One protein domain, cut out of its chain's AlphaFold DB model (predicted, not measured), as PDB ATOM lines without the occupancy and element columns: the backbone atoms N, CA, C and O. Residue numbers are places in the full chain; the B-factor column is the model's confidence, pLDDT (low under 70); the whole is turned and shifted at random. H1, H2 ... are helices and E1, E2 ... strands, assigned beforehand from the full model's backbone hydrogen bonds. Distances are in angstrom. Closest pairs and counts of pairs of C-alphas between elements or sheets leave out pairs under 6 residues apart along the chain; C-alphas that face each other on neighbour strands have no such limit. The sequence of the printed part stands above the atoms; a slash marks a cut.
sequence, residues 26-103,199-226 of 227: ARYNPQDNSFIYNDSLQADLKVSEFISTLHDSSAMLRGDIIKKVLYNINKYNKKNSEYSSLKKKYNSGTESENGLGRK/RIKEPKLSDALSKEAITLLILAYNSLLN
ATOM      1  N   ALA A  26      -6.561 -10.076 -27.436       87.69
ATOM      2  CA  ALA A  26      -6.494  -8.803 -26.736       87.69
ATOM      3  C   ALA A  26      -5.528  -8.873 -25.548       87.69
ATOM      4  O   ALA A  26      -4.699  -7.986 -25.332       87.69
ATOM      5  N   ARG A  27      -5.668  -9.923 -24.729       91.00
ATOM      6  CA  ARG A  27      -4.950 -10.058 -23.457       91.00
ATOM      7  C   ARG A  27      -4.940 -11.489 -22.936       91.00
ATOM      8  O   ARG A  27      -5.777 -12.309 -23.289       91.00
ATOM      9  N   TYR A  28      -4.018 -11.740 -22.016       94.38
ATOM     10  CA  TYR A  28      -3.986 -12.943 -21.190       94.38
ATOM     11  C   TYR A  28      -4.780 -12.727 -19.892       94.38
ATOM     12  O   TYR A  28      -4.641 -11.679 -19.252       94.38
ATOM     13  N   ASN A  29      -5.574 -13.722 -19.497       92.12
ATOM     14  CA  ASN A  29      -6.296 -13.791 -18.233       92.12
ATOM     15  C   ASN A  29      -5.573 -14.745 -17.261       92.12
ATOM     16  O   ASN A  29      -5.656 -15.967 -17.404       92.12
ATOM     17  N   PRO A  30      -4.889 -14.218 -16.228       89.06
ATOM     18  CA  PRO A  30      -4.179 -15.050 -15.265       89.06
ATOM     19  C   PRO A  30      -5.088 -15.877 -14.358       89.06
ATOM     20  O   PRO A  30      -4.592 -16.806 -13.727       89.06
ATOM     21  N   GLN A  31      -6.375 -15.547 -14.213       87.62
ATOM     22  CA  GLN A  31      -7.260 -16.316 -13.335       87.62
ATOM     23  C   GLN A  31      -7.586 -17.668 -13.960       87.62
ATOM     24  O   GLN A  31      -7.302 -18.694 -13.336       87.62
ATOM     25  N   ASP A  32      -8.023 -17.639 -15.216       88.38
ATOM     26  CA  ASP A  32      -8.478 -18.812 -15.968       88.38
ATOM     27  C   ASP A  32      -7.374 -19.462 -16.817       88.38
ATOM     28  O   ASP A  32      -7.588 -20.509 -17.424       88.38
ATOM     29  N   ASN A  33      -6.168 -18.876 -16.824       92.31
ATOM     30  CA  ASN A  33      -5.026 -19.337 -17.621       92.31
ATOM     31  C   ASN A  33      -5.395 -19.473 -19.111       92.31
ATOM     32  O   ASN A  33      -5.137 -20.493 -19.756       92.31
ATOM     33  N   SER A  34      -6.026 -18.424 -19.637       93.75
ATOM     34  CA  SER A  34      -6.563 -18.345 -20.993       93.75
ATOM     35  C   SER A  34      -6.206 -17.016 -21.659       93.75
ATOM     36  O   SER A  34      -5.754 -16.064 -21.016       93.75
ATOM     37  N   PHE A  35      -6.393 -16.952 -22.970       92.31
ATOM     38  CA  PHE A  35      -6.278 -15.746 -23.771       92.31
ATOM     39  C   PHE A  35      -7.660 -15.313 -24.243       92.31
ATOM     40  O   PHE A  35      -8.438 -16.125 -24.734       92.31
ATOM     41  N   ILE A  36      -7.938 -14.023 -24.096       91.19
ATOM     42  CA  ILE A  36      -9.212 -13.410 -24.461       91.19
ATOM     43  C   ILE A  36      -9.031 -12.719 -25.812       91.19
ATOM     44  O   ILE A  36      -8.089 -11.932 -25.981       91.19
ATOM     45  N   TYR A  37      -9.930 -12.999 -26.749       88.12
ATOM     46  CA  TYR A  37      -9.993 -12.343 -28.053       88.12
ATOM     47  C   TYR A  37     -10.537 -10.912 -27.954       88.12
ATOM     48  O   TYR A  37     -11.116 -10.507 -26.946       88.12
ATOM     49  N   ASN A  38     -10.321 -10.110 -28.996       84.62
ATOM     50  CA  ASN A  38     -10.948  -8.792 -29.111       84.62
ATOM     51  C   ASN A  38     -12.471  -8.906 -29.251       84.62
ATOM     52  O   ASN A  38     -13.188  -8.058 -28.720       84.62
ATOM     53  N   ASP A  39     -12.957  -9.940 -29.942       81.44
ATOM     54  CA  ASP A  39     -14.379 -10.263 -29.976       81.44
ATOM     55  C   ASP A  39     -14.792 -11.021 -28.706       81.44
ATOM     56  O   ASP A  39     -14.401 -12.165 -28.475       81.44
ATOM     57  N   SER A  40     -15.625 -10.378 -27.884       72.56
ATOM     58  CA  SER A  40     -16.156 -10.948 -26.642       72.56
ATOM     59  C   SER A  40     -17.096 -12.144 -26.838       72.56
ATOM     60  O   SER A  40     -17.444 -12.799 -25.858       72.56
ATOM     61  N   LEU A  41     -17.552 -12.401 -28.070       78.62
ATOM     62  CA  LEU A  41     -18.383 -13.559 -28.403       78.62
ATOM     63  C   LEU A  41     -17.550 -14.814 -28.695       78.62
ATOM     64  O   LEU A  41     -18.100 -15.918 -28.689       78.62
ATOM     65  N   GLN A  42     -16.240 -14.671 -28.924       80.94
ATOM     66  CA  GLN A  42     -15.342 -15.802 -29.120       80.94
ATOM     67  C   GLN A  42     -14.974 -16.453 -27.791       80.94
ATOM     68  O   GLN A  42     -14.749 -15.787 -26.779       80.94
ATOM     69  N   ALA A  43     -14.897 -17.783 -27.803       84.75
ATOM     70  CA  ALA A  43     -14.468 -18.535 -26.639       84.75
ATOM     71  C   ALA A  43     -12.992 -18.254 -26.329       84.75
ATOM     72  O   ALA A  43     -12.157 -18.195 -27.227       84.75
ATOM     73  N   ASP A  44     -12.678 -18.143 -25.042       90.00
ATOM     74  CA  ASP A  44     -11.314 -18.000 -24.546       90.00
ATOM     75  C   ASP A  44     -10.387 -19.110 -25.072       90.00
ATOM     76  O   ASP A  44     -10.659 -20.307 -24.927       90.00
ATOM     77  N   LEU A  45      -9.236 -18.710 -25.614       90.12
ATOM     78  CA  LEU A  45      -8.215 -19.622 -26.112       90.12
ATOM     79  C   LEU A  45      -7.374 -20.159 -24.952       90.12
ATOM     80  O   LEU A  45      -6.753 -19.407 -24.194       90.12
ATOM     81  N   LYS A  46      -7.296 -21.480 -24.816       92.56
ATOM     82  CA  LYS A  46      -6.488 -22.107 -23.761       92.56
ATOM     83  C   LYS A  46      -4.998 -21.905 -24.023       92.56
ATOM     84  O   LYS A  46      -4.540 -21.991 -25.160       92.56
ATOM     85  N   VAL A  47      -4.206 -21.750 -22.958       93.06
ATOM     86  CA  VAL A  47      -2.741 -21.609 -23.076       93.06
ATOM     87  C   VAL A  47      -2.097 -22.784 -23.815       93.06
ATOM     88  O   VAL A  47      -1.179 -22.568 -24.597       93.06
ATOM     89  N   SER A  48      -2.572 -24.016 -23.615       90.25
ATOM     90  CA  SER A  48      -2.042 -25.187 -24.327       90.25
ATOM     91  C   SER A  48      -2.214 -25.082 -25.842       90.25
ATOM     92  O   SER A  48      -1.299 -25.415 -26.587       90.25
ATOM     93  N   GLU A  49      -3.375 -24.602 -26.283       90.81
ATOM     94  CA  GLU A  49      -3.706 -24.439 -27.696       90.81
ATOM     95  C   GLU A  49      -2.912 -23.280 -28.296       90.81
ATOM     96  O   GLU A  49      -2.209 -23.463 -29.285       90.81
ATOM     97  N   PHE A  50      -2.898 -22.131 -27.615       92.81
ATOM     98  CA  PHE A  50      -2.082 -20.978 -27.989       92.81
ATOM     99  C   PHE A  50      -0.599 -21.333 -28.173       92.81
ATOM    100  O   PHE A  50       0.006 -20.977 -29.183       92.81
ATOM    101  N   ILE A  51      -0.003 -22.034 -27.201       92.44
ATOM    102  CA  ILE A  51       1.414 -22.412 -27.242       92.44
ATOM    103  C   ILE A  51       1.684 -23.410 -28.371       92.44
ATOM    104  O   ILE A  51       2.711 -23.272 -29.032       92.44
ATOM    105  N   SER A  52       0.788 -24.375 -28.613       89.38
ATOM    106  CA  SER A  52       0.934 -25.333 -29.719       89.38
ATOM    107  C   SER A  52       0.904 -24.622 -31.066       89.38
ATOM    108  O   SER A  52       1.854 -24.732 -31.833       89.38
ATOM    109  N   THR A  53      -0.123 -23.807 -31.311       89.88
ATOM    110  CA  THR A  53      -0.262 -23.047 -32.558       89.88
ATOM    111  C   THR A  53       0.938 -22.132 -32.787       89.88
ATOM    112  O   THR A  53       1.499 -22.088 -33.878       89.88
ATOM    113  N   LEU A  54       1.386 -21.421 -31.746       90.25
ATOM    114  CA  LEU A  54       2.533 -20.525 -31.861       90.25
ATOM    115  C   LEU A  54       3.843 -21.284 -32.092       90.25
ATOM    116  O   LEU A  54       4.713 -20.778 -32.793       90.25
ATOM    117  N   HIS A  55       4.002 -22.472 -31.509       90.62
ATOM    118  CA  HIS A  55       5.156 -23.330 -31.747       90.62
ATOM    119  C   HIS A  55       5.191 -23.811 -33.203       90.62
ATOM    120  O   HIS A  55       6.213 -23.644 -33.871       90.62
ATOM    121  N   ASP A  56       4.069 -24.324 -33.707       88.19
ATOM    122  CA  ASP A  56       3.962 -24.909 -35.047       88.19
ATOM    123  C   ASP A  56       4.133 -23.853 -36.147       88.19
ATOM    124  O   ASP A  56       4.838 -24.080 -37.130       88.19
ATOM    125  N   SER A  57       3.593 -22.652 -35.931       86.38
ATOM    126  CA  SER A  57       3.704 -21.528 -36.866       86.38
ATOM    127  C   SER A  57       4.915 -20.620 -36.609       86.38
ATOM    128  O   SER A  57       5.124 -19.643 -37.329       86.38
ATOM    129  N   SER A  58       5.759 -20.920 -35.612       83.88
ATOM    130  CA  SER A  58       6.893 -20.055 -35.234       83.88
ATOM    131  C   SER A  58       7.900 -19.832 -36.365       83.88
ATOM    132  O   SER A  58       8.561 -18.795 -36.390       83.88
ATOM    133  N   ALA A  59       8.000 -20.768 -37.314       81.06
ATOM    134  CA  ALA A  59       8.889 -20.676 -38.472       81.06
ATOM    135  C   ALA A  59       8.534 -19.523 -39.431       81.06
ATOM    136  O   ALA A  59       9.397 -19.079 -40.185       81.06
ATOM    137  N   MET A  60       7.291 -19.029 -39.393       83.31
ATOM    138  CA  MET A  60       6.826 -17.901 -40.209       83.31
ATOM    139  C   MET A  60       7.227 -16.543 -39.606       83.31
ATOM    140  O   MET A  60       7.237 -15.521 -40.288       83.31
ATOM    141  N   LEU A  61       7.625 -16.513 -38.328       84.62
ATOM    142  CA  LEU A  61       8.104 -15.293 -37.677       84.62
ATOM    143  C   LEU A  61       9.478 -14.884 -38.234       84.62
ATOM    144  O   LEU A  61      10.257 -15.709 -38.701       84.62
ATOM    145  N   ARG A  62       9.823 -13.592 -38.163       81.25
ATOM    146  CA  ARG A  62      11.081 -13.069 -38.731       81.25
ATOM    147  C   ARG A  62      12.140 -12.756 -37.672       81.25
ATOM    148  O   ARG A  62      11.851 -12.201 -36.612       81.25
ATOM    149  N   GLY A  63      13.398 -13.040 -38.013       80.62
ATOM    150  CA  GLY A  63      14.581 -12.584 -37.279       80.62
ATOM    151  C   GLY A  63      14.658 -13.081 -35.831       80.62
ATOM    152  O   GLY A  63      14.326 -14.223 -35.517       80.62
ATOM    153  N   ASP A  64      15.104 -12.209 -34.927       84.50
ATOM    154  CA  ASP A  64      15.324 -12.560 -33.516       84.50
ATOM    155  C   ASP A  64      14.031 -12.793 -32.714       84.50
ATOM    156  O   ASP A  64      14.089 -13.271 -31.576       84.50
ATOM    157  N   ILE A  65      12.858 -12.499 -33.290       85.44
ATOM    158  CA  ILE A  65      11.561 -12.770 -32.659       85.44
ATOM    159  C   ILE A  65      11.353 -14.279 -32.508       85.44
ATOM    160  O   ILE A  65      10.958 -14.711 -31.426       85.44
ATOM    161  N   ILE A  66      11.716 -15.083 -33.520       89.31
ATOM    162  CA  ILE A  66      11.610 -16.555 -33.473       89.31
ATOM    163  C   ILE A  66      12.331 -17.099 -32.236       89.31
ATOM    164  O   ILE A  66      11.757 -17.841 -31.443       89.31
ATOM    165  N   LYS A  67      13.587 -16.679 -32.028       89.50
ATOM    166  CA  LYS A  67      14.418 -17.148 -30.910       89.50
ATOM    167  C   LYS A  67      13.781 -16.822 -29.560       89.50
ATOM    168  O   LYS A  67      13.762 -17.672 -28.674       89.50
ATOM    169  N   LYS A  68      13.243 -15.607 -29.401       91.69
ATOM    170  CA  LYS A  68      12.581 -15.173 -28.160       91.69
ATOM    171  C   LYS A  68      11.274 -15.927 -27.915       91.69
ATOM    172  O   LYS A  68      11.016 -16.325 -26.782       91.69
ATOM    173  N   VAL A  69      10.476 -16.140 -28.960       92.75
ATOM    174  CA  VAL A  69       9.230 -16.913 -28.890       92.75
ATOM    175  C   VAL A  69       9.524 -18.356 -28.487       92.75
ATOM    176  O   VAL A  69       9.017 -18.803 -27.460       92.75
ATOM    177  N   LEU A  70      10.415 -19.043 -29.206       93.06
ATOM    178  CA  LEU A  70      10.797 -20.426 -28.905       93.06
ATOM    179  C   LEU A  70      11.400 -20.570 -27.506       93.06
ATOM    180  O   LEU A  70      11.067 -21.507 -26.786       93.06
ATOM    181  N   TYR A  71      12.241 -19.626 -27.076       94.50
ATOM    182  CA  TYR A  71      12.790 -19.625 -25.721       94.50
ATOM    183  C   TYR A  71      11.690 -19.570 -24.648       94.50
ATOM    184  O   TYR A  71      11.707 -20.356 -23.698       94.50
ATOM    185  N   ASN A  72      10.710 -18.676 -24.802       94.81
ATOM    186  CA  ASN A  72       9.608 -18.532 -23.849       94.81
ATOM    187  C   ASN A  72       8.649 -19.734 -23.880       94.81
ATOM    188  O   ASN A  72       8.245 -20.209 -22.818       94.81
ATOM    189  N   ILE A  73       8.343 -20.269 -25.066       93.81
ATOM    190  CA  ILE A  73       7.574 -21.513 -25.222       93.81
ATOM    191  C   ILE A  73       8.276 -22.658 -24.486       93.81
ATOM    192  O   ILE A  73       7.666 -23.323 -23.651       93.81
ATOM    193  N   ASN A  74       9.580 -22.838 -24.709       94.44
ATOM    194  CA  ASN A  74      10.364 -23.885 -24.053       94.44
ATOM    195  C   ASN A  74      10.405 -23.713 -22.532       94.44
ATOM    196  O   ASN A  74      10.304 -24.695 -21.795       94.44
ATOM    197  N   LYS A  75      10.505 -22.472 -22.045       95.12
ATOM    198  CA  LYS A  75      10.467 -22.173 -20.610       95.12
ATOM    199  C   LYS A  75       9.137 -22.591 -19.975       95.12
ATOM    200  O   LYS A  75       9.150 -23.201 -18.905       95.12
ATOM    201  N   TYR A  76       8.009 -22.306 -20.625       94.88
ATOM    202  CA  TYR A  76       6.693 -22.763 -20.169       94.88
ATOM    203  C   TYR A  76       6.554 -24.290 -20.261       94.88
ATOM    204  O   TYR A  76       6.187 -24.931 -19.275       94.88
ATOM    205  N   ASN A  77       6.932 -24.888 -21.394       93.94
ATOM    206  CA  ASN A  77       6.846 -26.333 -21.620       93.94
ATOM    207  C   ASN A  77       7.656 -27.135 -20.597       93.94
ATOM    208  O   ASN A  77       7.177 -28.160 -20.115       93.94
ATOM    209  N   LYS A  78       8.839 -26.647 -20.203       94.00
ATOM    210  CA  LYS A  78       9.638 -27.248 -19.128       94.00
ATOM    211  C   LYS A  78       8.875 -27.276 -17.800       94.00
ATOM    212  O   LYS A  78       8.816 -28.306 -17.141       94.00
ATOM    213  N   LYS A  79       8.238 -26.167 -17.422       93.31
ATOM    214  CA  LYS A  79       7.451 -26.104 -16.183       93.31
ATOM    215  C   LYS A  79       6.225 -27.023 -16.239       93.31
ATOM    216  O   LYS A  79       5.886 -27.675 -15.254       93.31
ATOM    217  N   ASN A  80       5.585 -27.120 -17.405       93.38
ATOM    218  CA  ASN A  80       4.445 -28.009 -17.612       93.38
ATOM    219  C   ASN A  80       4.836 -29.502 -17.584       93.38
ATOM    220  O   ASN A  80       4.092 -30.331 -17.051       93.38
ATOM    221  N   SER A  81       6.011 -29.866 -18.110       93.31
ATOM    222  CA  SER A  81       6.514 -31.246 -18.067       93.31
ATOM    223  C   SER A  81       6.935 -31.665 -16.654       93.31
ATOM    224  O   SER A  81       6.642 -32.790 -16.235       93.31
ATOM    225  N   GLU A  82       7.531 -30.751 -15.883       93.38
ATOM    226  CA  GLU A  82       7.819 -30.930 -14.455       93.38
ATOM    227  C   GLU A  82       6.528 -31.179 -13.659       93.38
ATOM    228  O   GLU A  82       6.436 -32.168 -12.924       93.38
ATOM    229  N   TYR A  83       5.491 -30.357 -13.866       94.62
ATOM    230  CA  TYR A  83       4.172 -30.561 -13.255       94.62
ATOM    231  C   TYR A  83       3.545 -31.899 -13.656       94.62
ATOM    232  O   TYR A  83       3.088 -32.644 -12.792       94.62
ATOM    233  N   SER A  84       3.551 -32.246 -14.945       93.81
ATOM    234  CA  SER A  84       2.983 -33.509 -15.437       93.81
ATOM    235  C   SER A  84       3.672 -34.724 -14.809       93.81
ATOM    236  O   SER A  84       3.013 -35.686 -14.403       93.81
ATOM    237  N   SER A  85       4.998 -34.658 -14.659       93.31
ATOM    238  CA  SER A  85       5.797 -35.688 -13.991       93.31
ATOM    239  C   SER A  85       5.442 -35.800 -12.507       93.31
ATOM    240  O   SER A  85       5.219 -36.905 -12.008       93.31
ATOM    241  N   LEU A  86       5.319 -34.665 -11.810       93.62
ATOM    242  CA  LEU A  86       4.908 -34.620 -10.407       93.62
ATOM    243  C   LEU A  86       3.487 -35.168 -10.212       93.62
ATOM    244  O   LEU A  86       3.265 -35.996  -9.332       93.62
ATOM    245  N   LYS A  87       2.538 -34.765 -11.063       95.06
ATOM    246  CA  LYS A  87       1.146 -35.232 -11.039       95.06
ATOM    247  C   LYS A  87       1.055 -36.737 -11.267       95.06
ATOM    248  O   LYS A  87       0.305 -37.413 -10.571       95.06
ATOM    249  N   LYS A  88       1.853 -37.285 -12.189       93.75
ATOM    250  CA  LYS A  88       1.935 -38.735 -12.417       93.75
ATOM    251  C   LYS A  88       2.422 -39.478 -11.168       93.75
ATOM    252  O   LYS A  88       1.805 -40.470 -10.789       93.75
ATOM    253  N   LYS A  89       3.478 -38.980 -10.511       91.12
ATOM    254  CA  LYS A  89       3.976 -39.544  -9.243       91.12
ATOM    255  C   LYS A  89       2.911 -39.482  -8.152       91.12
ATOM    256  O   LYS A  89       2.597 -40.501  -7.545       91.12
ATOM    257  N   TYR A  90       2.301 -38.320  -7.961       93.69
ATOM    258  CA  TYR A  90       1.231 -38.119  -6.990       93.69
ATOM    259  C   TYR A  90       0.051 -39.074  -7.221       93.69
ATOM    260  O   TYR A  90      -0.388 -39.747  -6.291       93.69
ATOM    261  N   ASN A  91      -0.408 -39.224  -8.466       93.44
ATOM    262  CA  ASN A  91      -1.517 -40.119  -8.807       93.44
ATOM    263  C   ASN A  91      -1.208 -41.599  -8.535       93.44
ATOM    264  O   ASN A  91      -2.136 -42.359  -8.274       93.44
ATOM    265  N   SER A  92       0.066 -42.000  -8.583       92.06
ATOM    266  CA  SER A  92       0.504 -43.357  -8.229       92.06
ATOM    267  C   SER A  92       0.608 -43.608  -6.720       92.06
ATOM    268  O   SER A  92       0.733 -44.755  -6.300       92.06
ATOM    269  N   GLY A  93       0.579 -42.544  -5.912       90.69
ATOM    270  CA  GLY A  93       0.642 -42.625  -4.459       90.69
ATOM    271  C   GLY A  93      -0.688 -43.000  -3.813       90.69
ATOM    272  O   GLY A  93      -1.757 -42.911  -4.420       90.69
ATOM    273  N   THR A  94      -0.607 -43.371  -2.540       92.69
ATOM    274  CA  THR A  94      -1.763 -43.654  -1.677       92.69
ATOM    275  C   THR A  94      -2.047 -42.458  -0.779       92.69
ATOM    276  O   THR A  94      -1.123 -41.734  -0.416       92.69
ATOM    277  N   GLU A  95      -3.313 -42.207  -0.451       94.44
ATOM    278  CA  GLU A  95      -3.676 -41.093   0.433       94.44
ATOM    279  C   GLU A  95      -2.982 -41.238   1.796       94.44
ATOM    280  O   GLU A  95      -2.935 -42.331   2.366       94.44
ATOM    281  N   SER A  96      -2.398 -40.151   2.303       92.12
ATOM    282  CA  SER A  96      -1.766 -40.153   3.618       92.12
ATOM    283  C   SER A  96      -2.818 -40.199   4.725       92.12
ATOM    284  O   SER A  96      -3.910 -39.658   4.594       92.12
ATOM    285  N   GLU A  97      -2.472 -40.793   5.866       91.12
ATOM    286  CA  GLU A  97      -3.389 -40.923   7.013       91.12
ATOM    287  C   GLU A  97      -3.908 -39.576   7.535       91.12
ATOM    288  O   GLU A  97      -5.025 -39.486   8.032       91.12
ATOM    289  N   ASN A  98      -3.109 -38.517   7.401       88.94
ATOM    290  CA  ASN A  98      -3.484 -37.158   7.791       88.94
ATOM    291  C   ASN A  98      -4.244 -36.380   6.696       88.94
ATOM    292  O   ASN A  98      -4.559 -35.212   6.908       88.94
ATOM    293  N   GLY A  99      -4.488 -36.979   5.523       90.69
ATOM    294  CA  GLY A  99      -5.206 -36.362   4.400       90.69
ATOM    295  C   GLY A  99      -4.527 -35.137   3.774       90.69
ATOM    296  O   GLY A  99      -5.153 -34.413   3.004       90.69
ATOM    297  N   LEU A 100      -3.263 -34.855   4.114       91.12
ATOM    298  CA  LEU A 100      -2.532 -33.683   3.607       91.12
ATOM    299  C   LEU A 100      -1.960 -33.894   2.197       91.12
ATOM    300  O   LEU A 100      -1.552 -32.933   1.534       91.12
ATOM    301  N   GLY A 101      -1.887 -35.140   1.735       94.31
ATOM    302  CA  GLY A 101      -1.270 -35.480   0.466       94.31
ATOM    303  C   GLY A 101      -1.298 -36.969   0.171       94.31
ATOM    304  O   GLY A 101      -2.027 -37.743   0.785       94.31
ATOM    305  N   ARG A 102      -0.444 -37.382  -0.764       94.75
ATOM    306  CA  ARG A 102      -0.251 -38.790  -1.108       94.75
ATOM    307  C   ARG A 102       1.162 -39.259  -0.796       94.75
ATOM    308  O   ARG A 102       2.135 -38.592  -1.151       94.75
ATOM    309  N   LYS A 103       1.267 -40.420  -0.150       93.00
ATOM    310  CA  LYS A 103       2.507 -41.166   0.080       93.00
ATOM    311  C   LYS A 103       2.886 -41.900  -1.206       93.00
ATOM    312  O   LYS A 103       2.133 -42.742  -1.702       93.00
ATOM    313  N   ARG A 199       0.862 -28.800  -3.552       90.00
ATOM    314  CA  ARG A 199       1.912 -28.777  -4.582       90.00
ATOM    315  C   ARG A 199       1.401 -29.179  -5.963       90.00
ATOM    316  O   ARG A 199       2.067 -28.890  -6.953       90.00
ATOM    317  N   ILE A 200       0.232 -29.816  -6.054       93.12
ATOM    318  CA  ILE A 200      -0.378 -30.222  -7.325       93.12
ATOM    319  C   ILE A 200      -1.229 -29.070  -7.853       93.12
ATOM    320  O   ILE A 200      -2.456 -29.073  -7.778       93.12
ATOM    321  N   LYS A 201      -0.548 -28.053  -8.377       90.81
ATOM    322  CA  LYS A 201      -1.173 -26.908  -9.040       90.81
ATOM    323  C   LYS A 201      -0.670 -26.828 -10.467       90.81
ATOM    324  O   LYS A 201       0.537 -26.829 -10.698       90.81
ATOM    325  N   GLU A 202      -1.606 -26.787 -11.407       90.06
ATOM    326  CA  GLU A 202      -1.276 -26.617 -12.817       90.06
ATOM    327  C   GLU A 202      -0.585 -25.264 -13.022       90.06
ATOM    328  O   GLU A 202      -1.082 -24.251 -12.518       90.06
ATOM    329  N   PRO A 203       0.582 -25.233 -13.689       92.12
ATOM    330  CA  PRO A 203       1.339 -24.005 -13.835       92.12
ATOM    331  C   PRO A 203       0.609 -23.048 -14.770       92.12
ATOM    332  O   PRO A 203       0.278 -23.389 -15.907       92.12
ATOM    333  N   LYS A 204       0.418 -21.815 -14.311       93.81
ATOM    334  CA  LYS A 204      -0.098 -20.742 -15.154       93.81
ATOM    335  C   LYS A 204       1.011 -20.206 -16.048       93.81
ATOM    336  O   LYS A 204       2.191 -20.242 -15.683       93.81
ATOM    337  N   LEU A 205       0.654 -19.626 -17.191       93.31
ATOM    338  CA  LEU A 205       1.640 -18.997 -18.076       93.31
ATOM    339  C   LEU A 205       2.415 -17.881 -17.352       93.31
ATOM    340  O   LEU A 205       3.635 -17.778 -17.480       93.31
ATOM    341  N   SER A 206       1.715 -17.112 -16.512       93.31
ATOM    342  CA  SER A 206       2.286 -16.080 -15.632       93.31
ATOM    343  C   SER A 206       3.238 -16.608 -14.562       93.31
ATOM    344  O   SER A 206       4.057 -15.847 -14.058       93.31
ATOM    345  N   ASP A 207       3.169 -17.894 -14.219       90.94
ATOM    346  CA  ASP A 207       4.109 -18.485 -13.265       90.94
ATOM    347  C   ASP A 207       5.452 -18.802 -13.937       90.94
ATOM    348  O   ASP A 207       6.452 -19.030 -13.253       90.94
ATOM    349  N   ALA A 208       5.480 -18.908 -15.269       91.94
ATOM    350  CA  ALA A 208       6.674 -19.226 -16.048       91.94
ATOM    351  C   ALA A 208       7.293 -17.981 -16.703       91.94
ATOM    352  O   ALA A 208       8.523 -17.879 -16.818       91.94
ATOM    353  N   LEU A 209       6.458 -17.042 -17.148       95.00
ATOM    354  CA  LEU A 209       6.841 -15.928 -18.009       95.00
ATOM    355  C   LEU A 209       6.556 -14.575 -17.353       95.00
ATOM    356  O   LEU A 209       5.577 -14.417 -16.627       95.00
ATOM    357  N   SER A 210       7.404 -13.584 -17.645       93.94
ATOM    358  CA  SER A 210       7.126 -12.199 -17.263       93.94
ATOM    359  C   SER A 210       5.988 -11.625 -18.110       93.94
ATOM    360  O   SER A 210       5.663 -12.151 -19.180       93.94
ATOM    361  N   LYS A 211       5.400 -10.513 -17.665       93.62
ATOM    362  CA  LYS A 211       4.327  -9.838 -18.406       93.62
ATOM    363  C   LYS A 211       4.788  -9.421 -19.807       93.62
ATOM    364  O   LYS A 211       4.045  -9.584 -20.765       93.62
ATOM    365  N   GLU A 212       6.026  -8.955 -19.935       93.44
ATOM    366  CA  GLU A 212       6.635  -8.543 -21.204       93.44
ATOM    367  C   GLU A 212       6.802  -9.734 -22.149       93.44
ATOM    368  O   GLU A 212       6.519  -9.620 -23.341       93.44
ATOM    369  N   ALA A 213       7.216 -10.890 -21.620       93.81
ATOM    370  CA  ALA A 213       7.314 -12.120 -22.396       93.81
ATOM    371  C   ALA A 213       5.937 -12.577 -22.897       93.81
ATOM    372  O   ALA A 213       5.811 -12.927 -24.065       93.81
ATOM    373  N   ILE A 214       4.899 -12.515 -22.056       94.31
ATOM    374  CA  ILE A 214       3.523 -12.850 -22.459       94.31
ATOM    375  C   ILE A 214       3.023 -11.890 -23.543       94.31
ATOM    376  O   ILE A 214       2.500 -12.344 -24.558       94.31
ATOM    377  N   THR A 215       3.236 -10.582 -23.385       94.38
ATOM    378  CA  THR A 215       2.884  -9.588 -24.412       94.38
ATOM    379  C   THR A 215       3.599  -9.869 -25.733       94.38
ATOM    380  O   THR A 215       2.977  -9.804 -26.788       94.38
ATOM    381  N   LEU A 216       4.886 -10.229 -25.691       93.50
ATOM    382  CA  LEU A 216       5.639 -10.609 -26.886       93.50
ATOM    383  C   LEU A 216       5.023 -11.829 -27.580       93.50
ATOM    384  O   LEU A 216       4.910 -11.821 -28.803       93.50
ATOM    385  N   LEU A 217       4.604 -12.852 -26.826       93.88
ATOM    386  CA  LEU A 217       3.937 -14.020 -27.406       93.88
ATOM    387  C   LEU A 217       2.603 -13.643 -28.064       93.88
ATOM    388  O   LEU A 217       2.334 -14.100 -29.169       93.88
ATOM    389  N   ILE A 218       1.794 -12.788 -27.425       93.44
ATOM    390  CA  ILE A 218       0.519 -12.307 -27.989       93.44
ATOM    391  C   ILE A 218       0.759 -11.546 -29.298       93.44
ATOM    392  O   ILE A 218       0.072 -11.786 -30.287       93.44
ATOM    393  N   LEU A 219       1.750 -10.650 -29.327       91.31
ATOM    394  CA  LEU A 219       2.102  -9.900 -30.534       91.31
ATOM    395  C   LEU A 219       2.566 -10.828 -31.662       91.31
ATOM    396  O   LEU A 219       2.147 -10.646 -32.802       91.31
ATOM    397  N   ALA A 220       3.393 -11.827 -31.343       90.81
ATOM    398  CA  ALA A 220       3.841 -12.820 -32.312       90.81
ATOM    399  C   ALA A 220       2.659 -13.624 -32.874       90.81
ATOM    400  O   ALA A 220       2.503 -13.709 -34.087       90.81
ATOM    401  N   TYR A 221       1.775 -14.125 -32.011       90.44
ATOM    402  CA  TYR A 221       0.567 -14.837 -32.427       90.44
ATOM    403  C   TYR A 221      -0.325 -13.985 -33.337       90.44
ATOM    404  O   TYR A 221      -0.682 -14.401 -34.432       90.44
ATOM    405  N   ASN A 222      -0.612 -12.745 -32.937       90.12
ATOM    406  CA  ASN A 222      -1.441 -11.844 -33.731       90.12
ATOM    407  C   ASN A 222      -0.790 -11.452 -35.063       90.12
ATOM    408  O   ASN A 222      -1.512 -11.098 -35.991       90.12
ATOM    409  N   SER A 223       0.545 -11.473 -35.167       87.19
ATOM    410  CA  SER A 223       1.239 -11.225 -36.436       87.19
ATOM    411  C   SER A 223       1.046 -12.364 -37.435       87.19
ATOM    412  O   SER A 223       0.888 -12.083 -38.616       87.19
ATOM    413  N   LEU A 224       0.949 -13.605 -36.949       83.25
ATOM    414  CA  LEU A 224       0.705 -14.797 -37.767       83.25
ATOM    415  C   LEU A 224      -0.720 -14.861 -38.330       83.25
ATOM    416  O   LEU A 224      -0.952 -15.567 -39.298       83.25
ATOM    417  N   LEU A 225      -1.668 -14.132 -37.735       78.19
ATOM    418  CA  LEU A 225      -3.047 -14.032 -38.227       78.19
ATOM    419  C   LEU A 225      -3.230 -12.999 -39.350       78.19
ATOM    420  O   LEU A 225      -4.309 -12.928 -39.924       78.19
ATOM    421  N   ASN A 226      -2.233 -12.143 -39.612       65.25
ATOM    422  CA  ASN A 226      -2.324 -11.108 -40.654       65.25
ATOM    423  C   ASN A 226      -1.521 -11.455 -41.923       65.25
ATOM    424  O   ASN A 226      -1.369 -10.578 -42.776       65.25
TER     425      ASN A 226
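What this domain is: This is residues 26 to 103 and 199 to 226 of the 227 residues of an uncharacterized protein of marine metagenome (UniProt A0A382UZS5). One long helix, H2, makes the long axis, and the shorter helices H1, H3 and H4 pack on its first half; a small strand hairpin, E1 and E2, lies beyond H1 and H4, away from H2. At its other end H2 runs on past them to a small loop with E3. The printed part has 106 residues, with four named helices and three named strands in the order E1, E2, H1, H2, E3, H3, H4; E1 and E2 form an antiparallel sheet, and the class is mostly helix. The whole is loose, with a radius of gyration of the C-alphas of 16.6 A, and elongated, spanning 56 by 32 by 21 A.

How they stand to each other: Start at E1, residues 26 to 29, which forms an antiparallel hairpin with E2, residues 34 to 37, at 158 degrees; look for N 26 and O 36 at 2.8 A and N 36 and O 27 at 2.9 A. Residues 34 to 35 of E2 also pair with residues 45 to 46, antiparallel. Next comes H1, residues 47 to 56; the closest C-alphas of E2 and H1 are those of Ser 34 and Val 47, 5.4 A apart. H2, residues 64 to 92, is the hub, touching three helices. With residues 70 to 73 alone it only just touches H1, with 3 pairs of C-alphas within 8 A, the closest those of Ile 51 and Ile 73 at 6.5 A; they run opposite ways at a steep tilt of 47 degrees. E3, residues 101 to 103, pairs with no named strand, but its residues 102 to 103 pair with residues 94 to 95, antiparallel. H3, residues 205 to 208, touches residues 75 to 79 of H2, closest at the C-alphas of Tyr 76 and Ala 208, 5.4 A. H4, residues 211 to 224, touches residues 65 to 72 of H2, closest at the C-alphas of Val 69 and Leu 217, 6.2 A; they run opposite ways at a steep tilt of 68 degrees, only just short of about perpendicular. The closest C-alphas of E1 and H4, Arg 27 and Ile 218, are 7.5 A apart. In H1, H2 and H4 every O i to N i+4 pair is within hydrogen-bond range; H3 is too short for one.

Where its parts are: Find C-alpha 26 at (-6.494, -8.803, -26.736), where E1 begins; E1 and E2 each measure 9.9 A from first to last C-alpha, and H1 measures 14.1 A. From C-alpha 64 at (15.324, -12.560, -33.516), H2 runs 42.5 A to C-alpha 92. E3 measures 6.8 A and H3 5.4 A; H4 runs 20.3 A to C-alpha 224 at (0.705, -14.797, -37.767).

The domain as a whole: The C-alphas farthest apart, those of Glu 97 and Asn 226, are 56.2 A apart. Residues 104 to 198 are not printed; C-alphas 103 and 199 stand 13.3 A apart across this cut, between E3 and H3. Of the links that are printed whole, none is long. Mean pLDDT of the printed part is 90.3, and residue 226 is under 70.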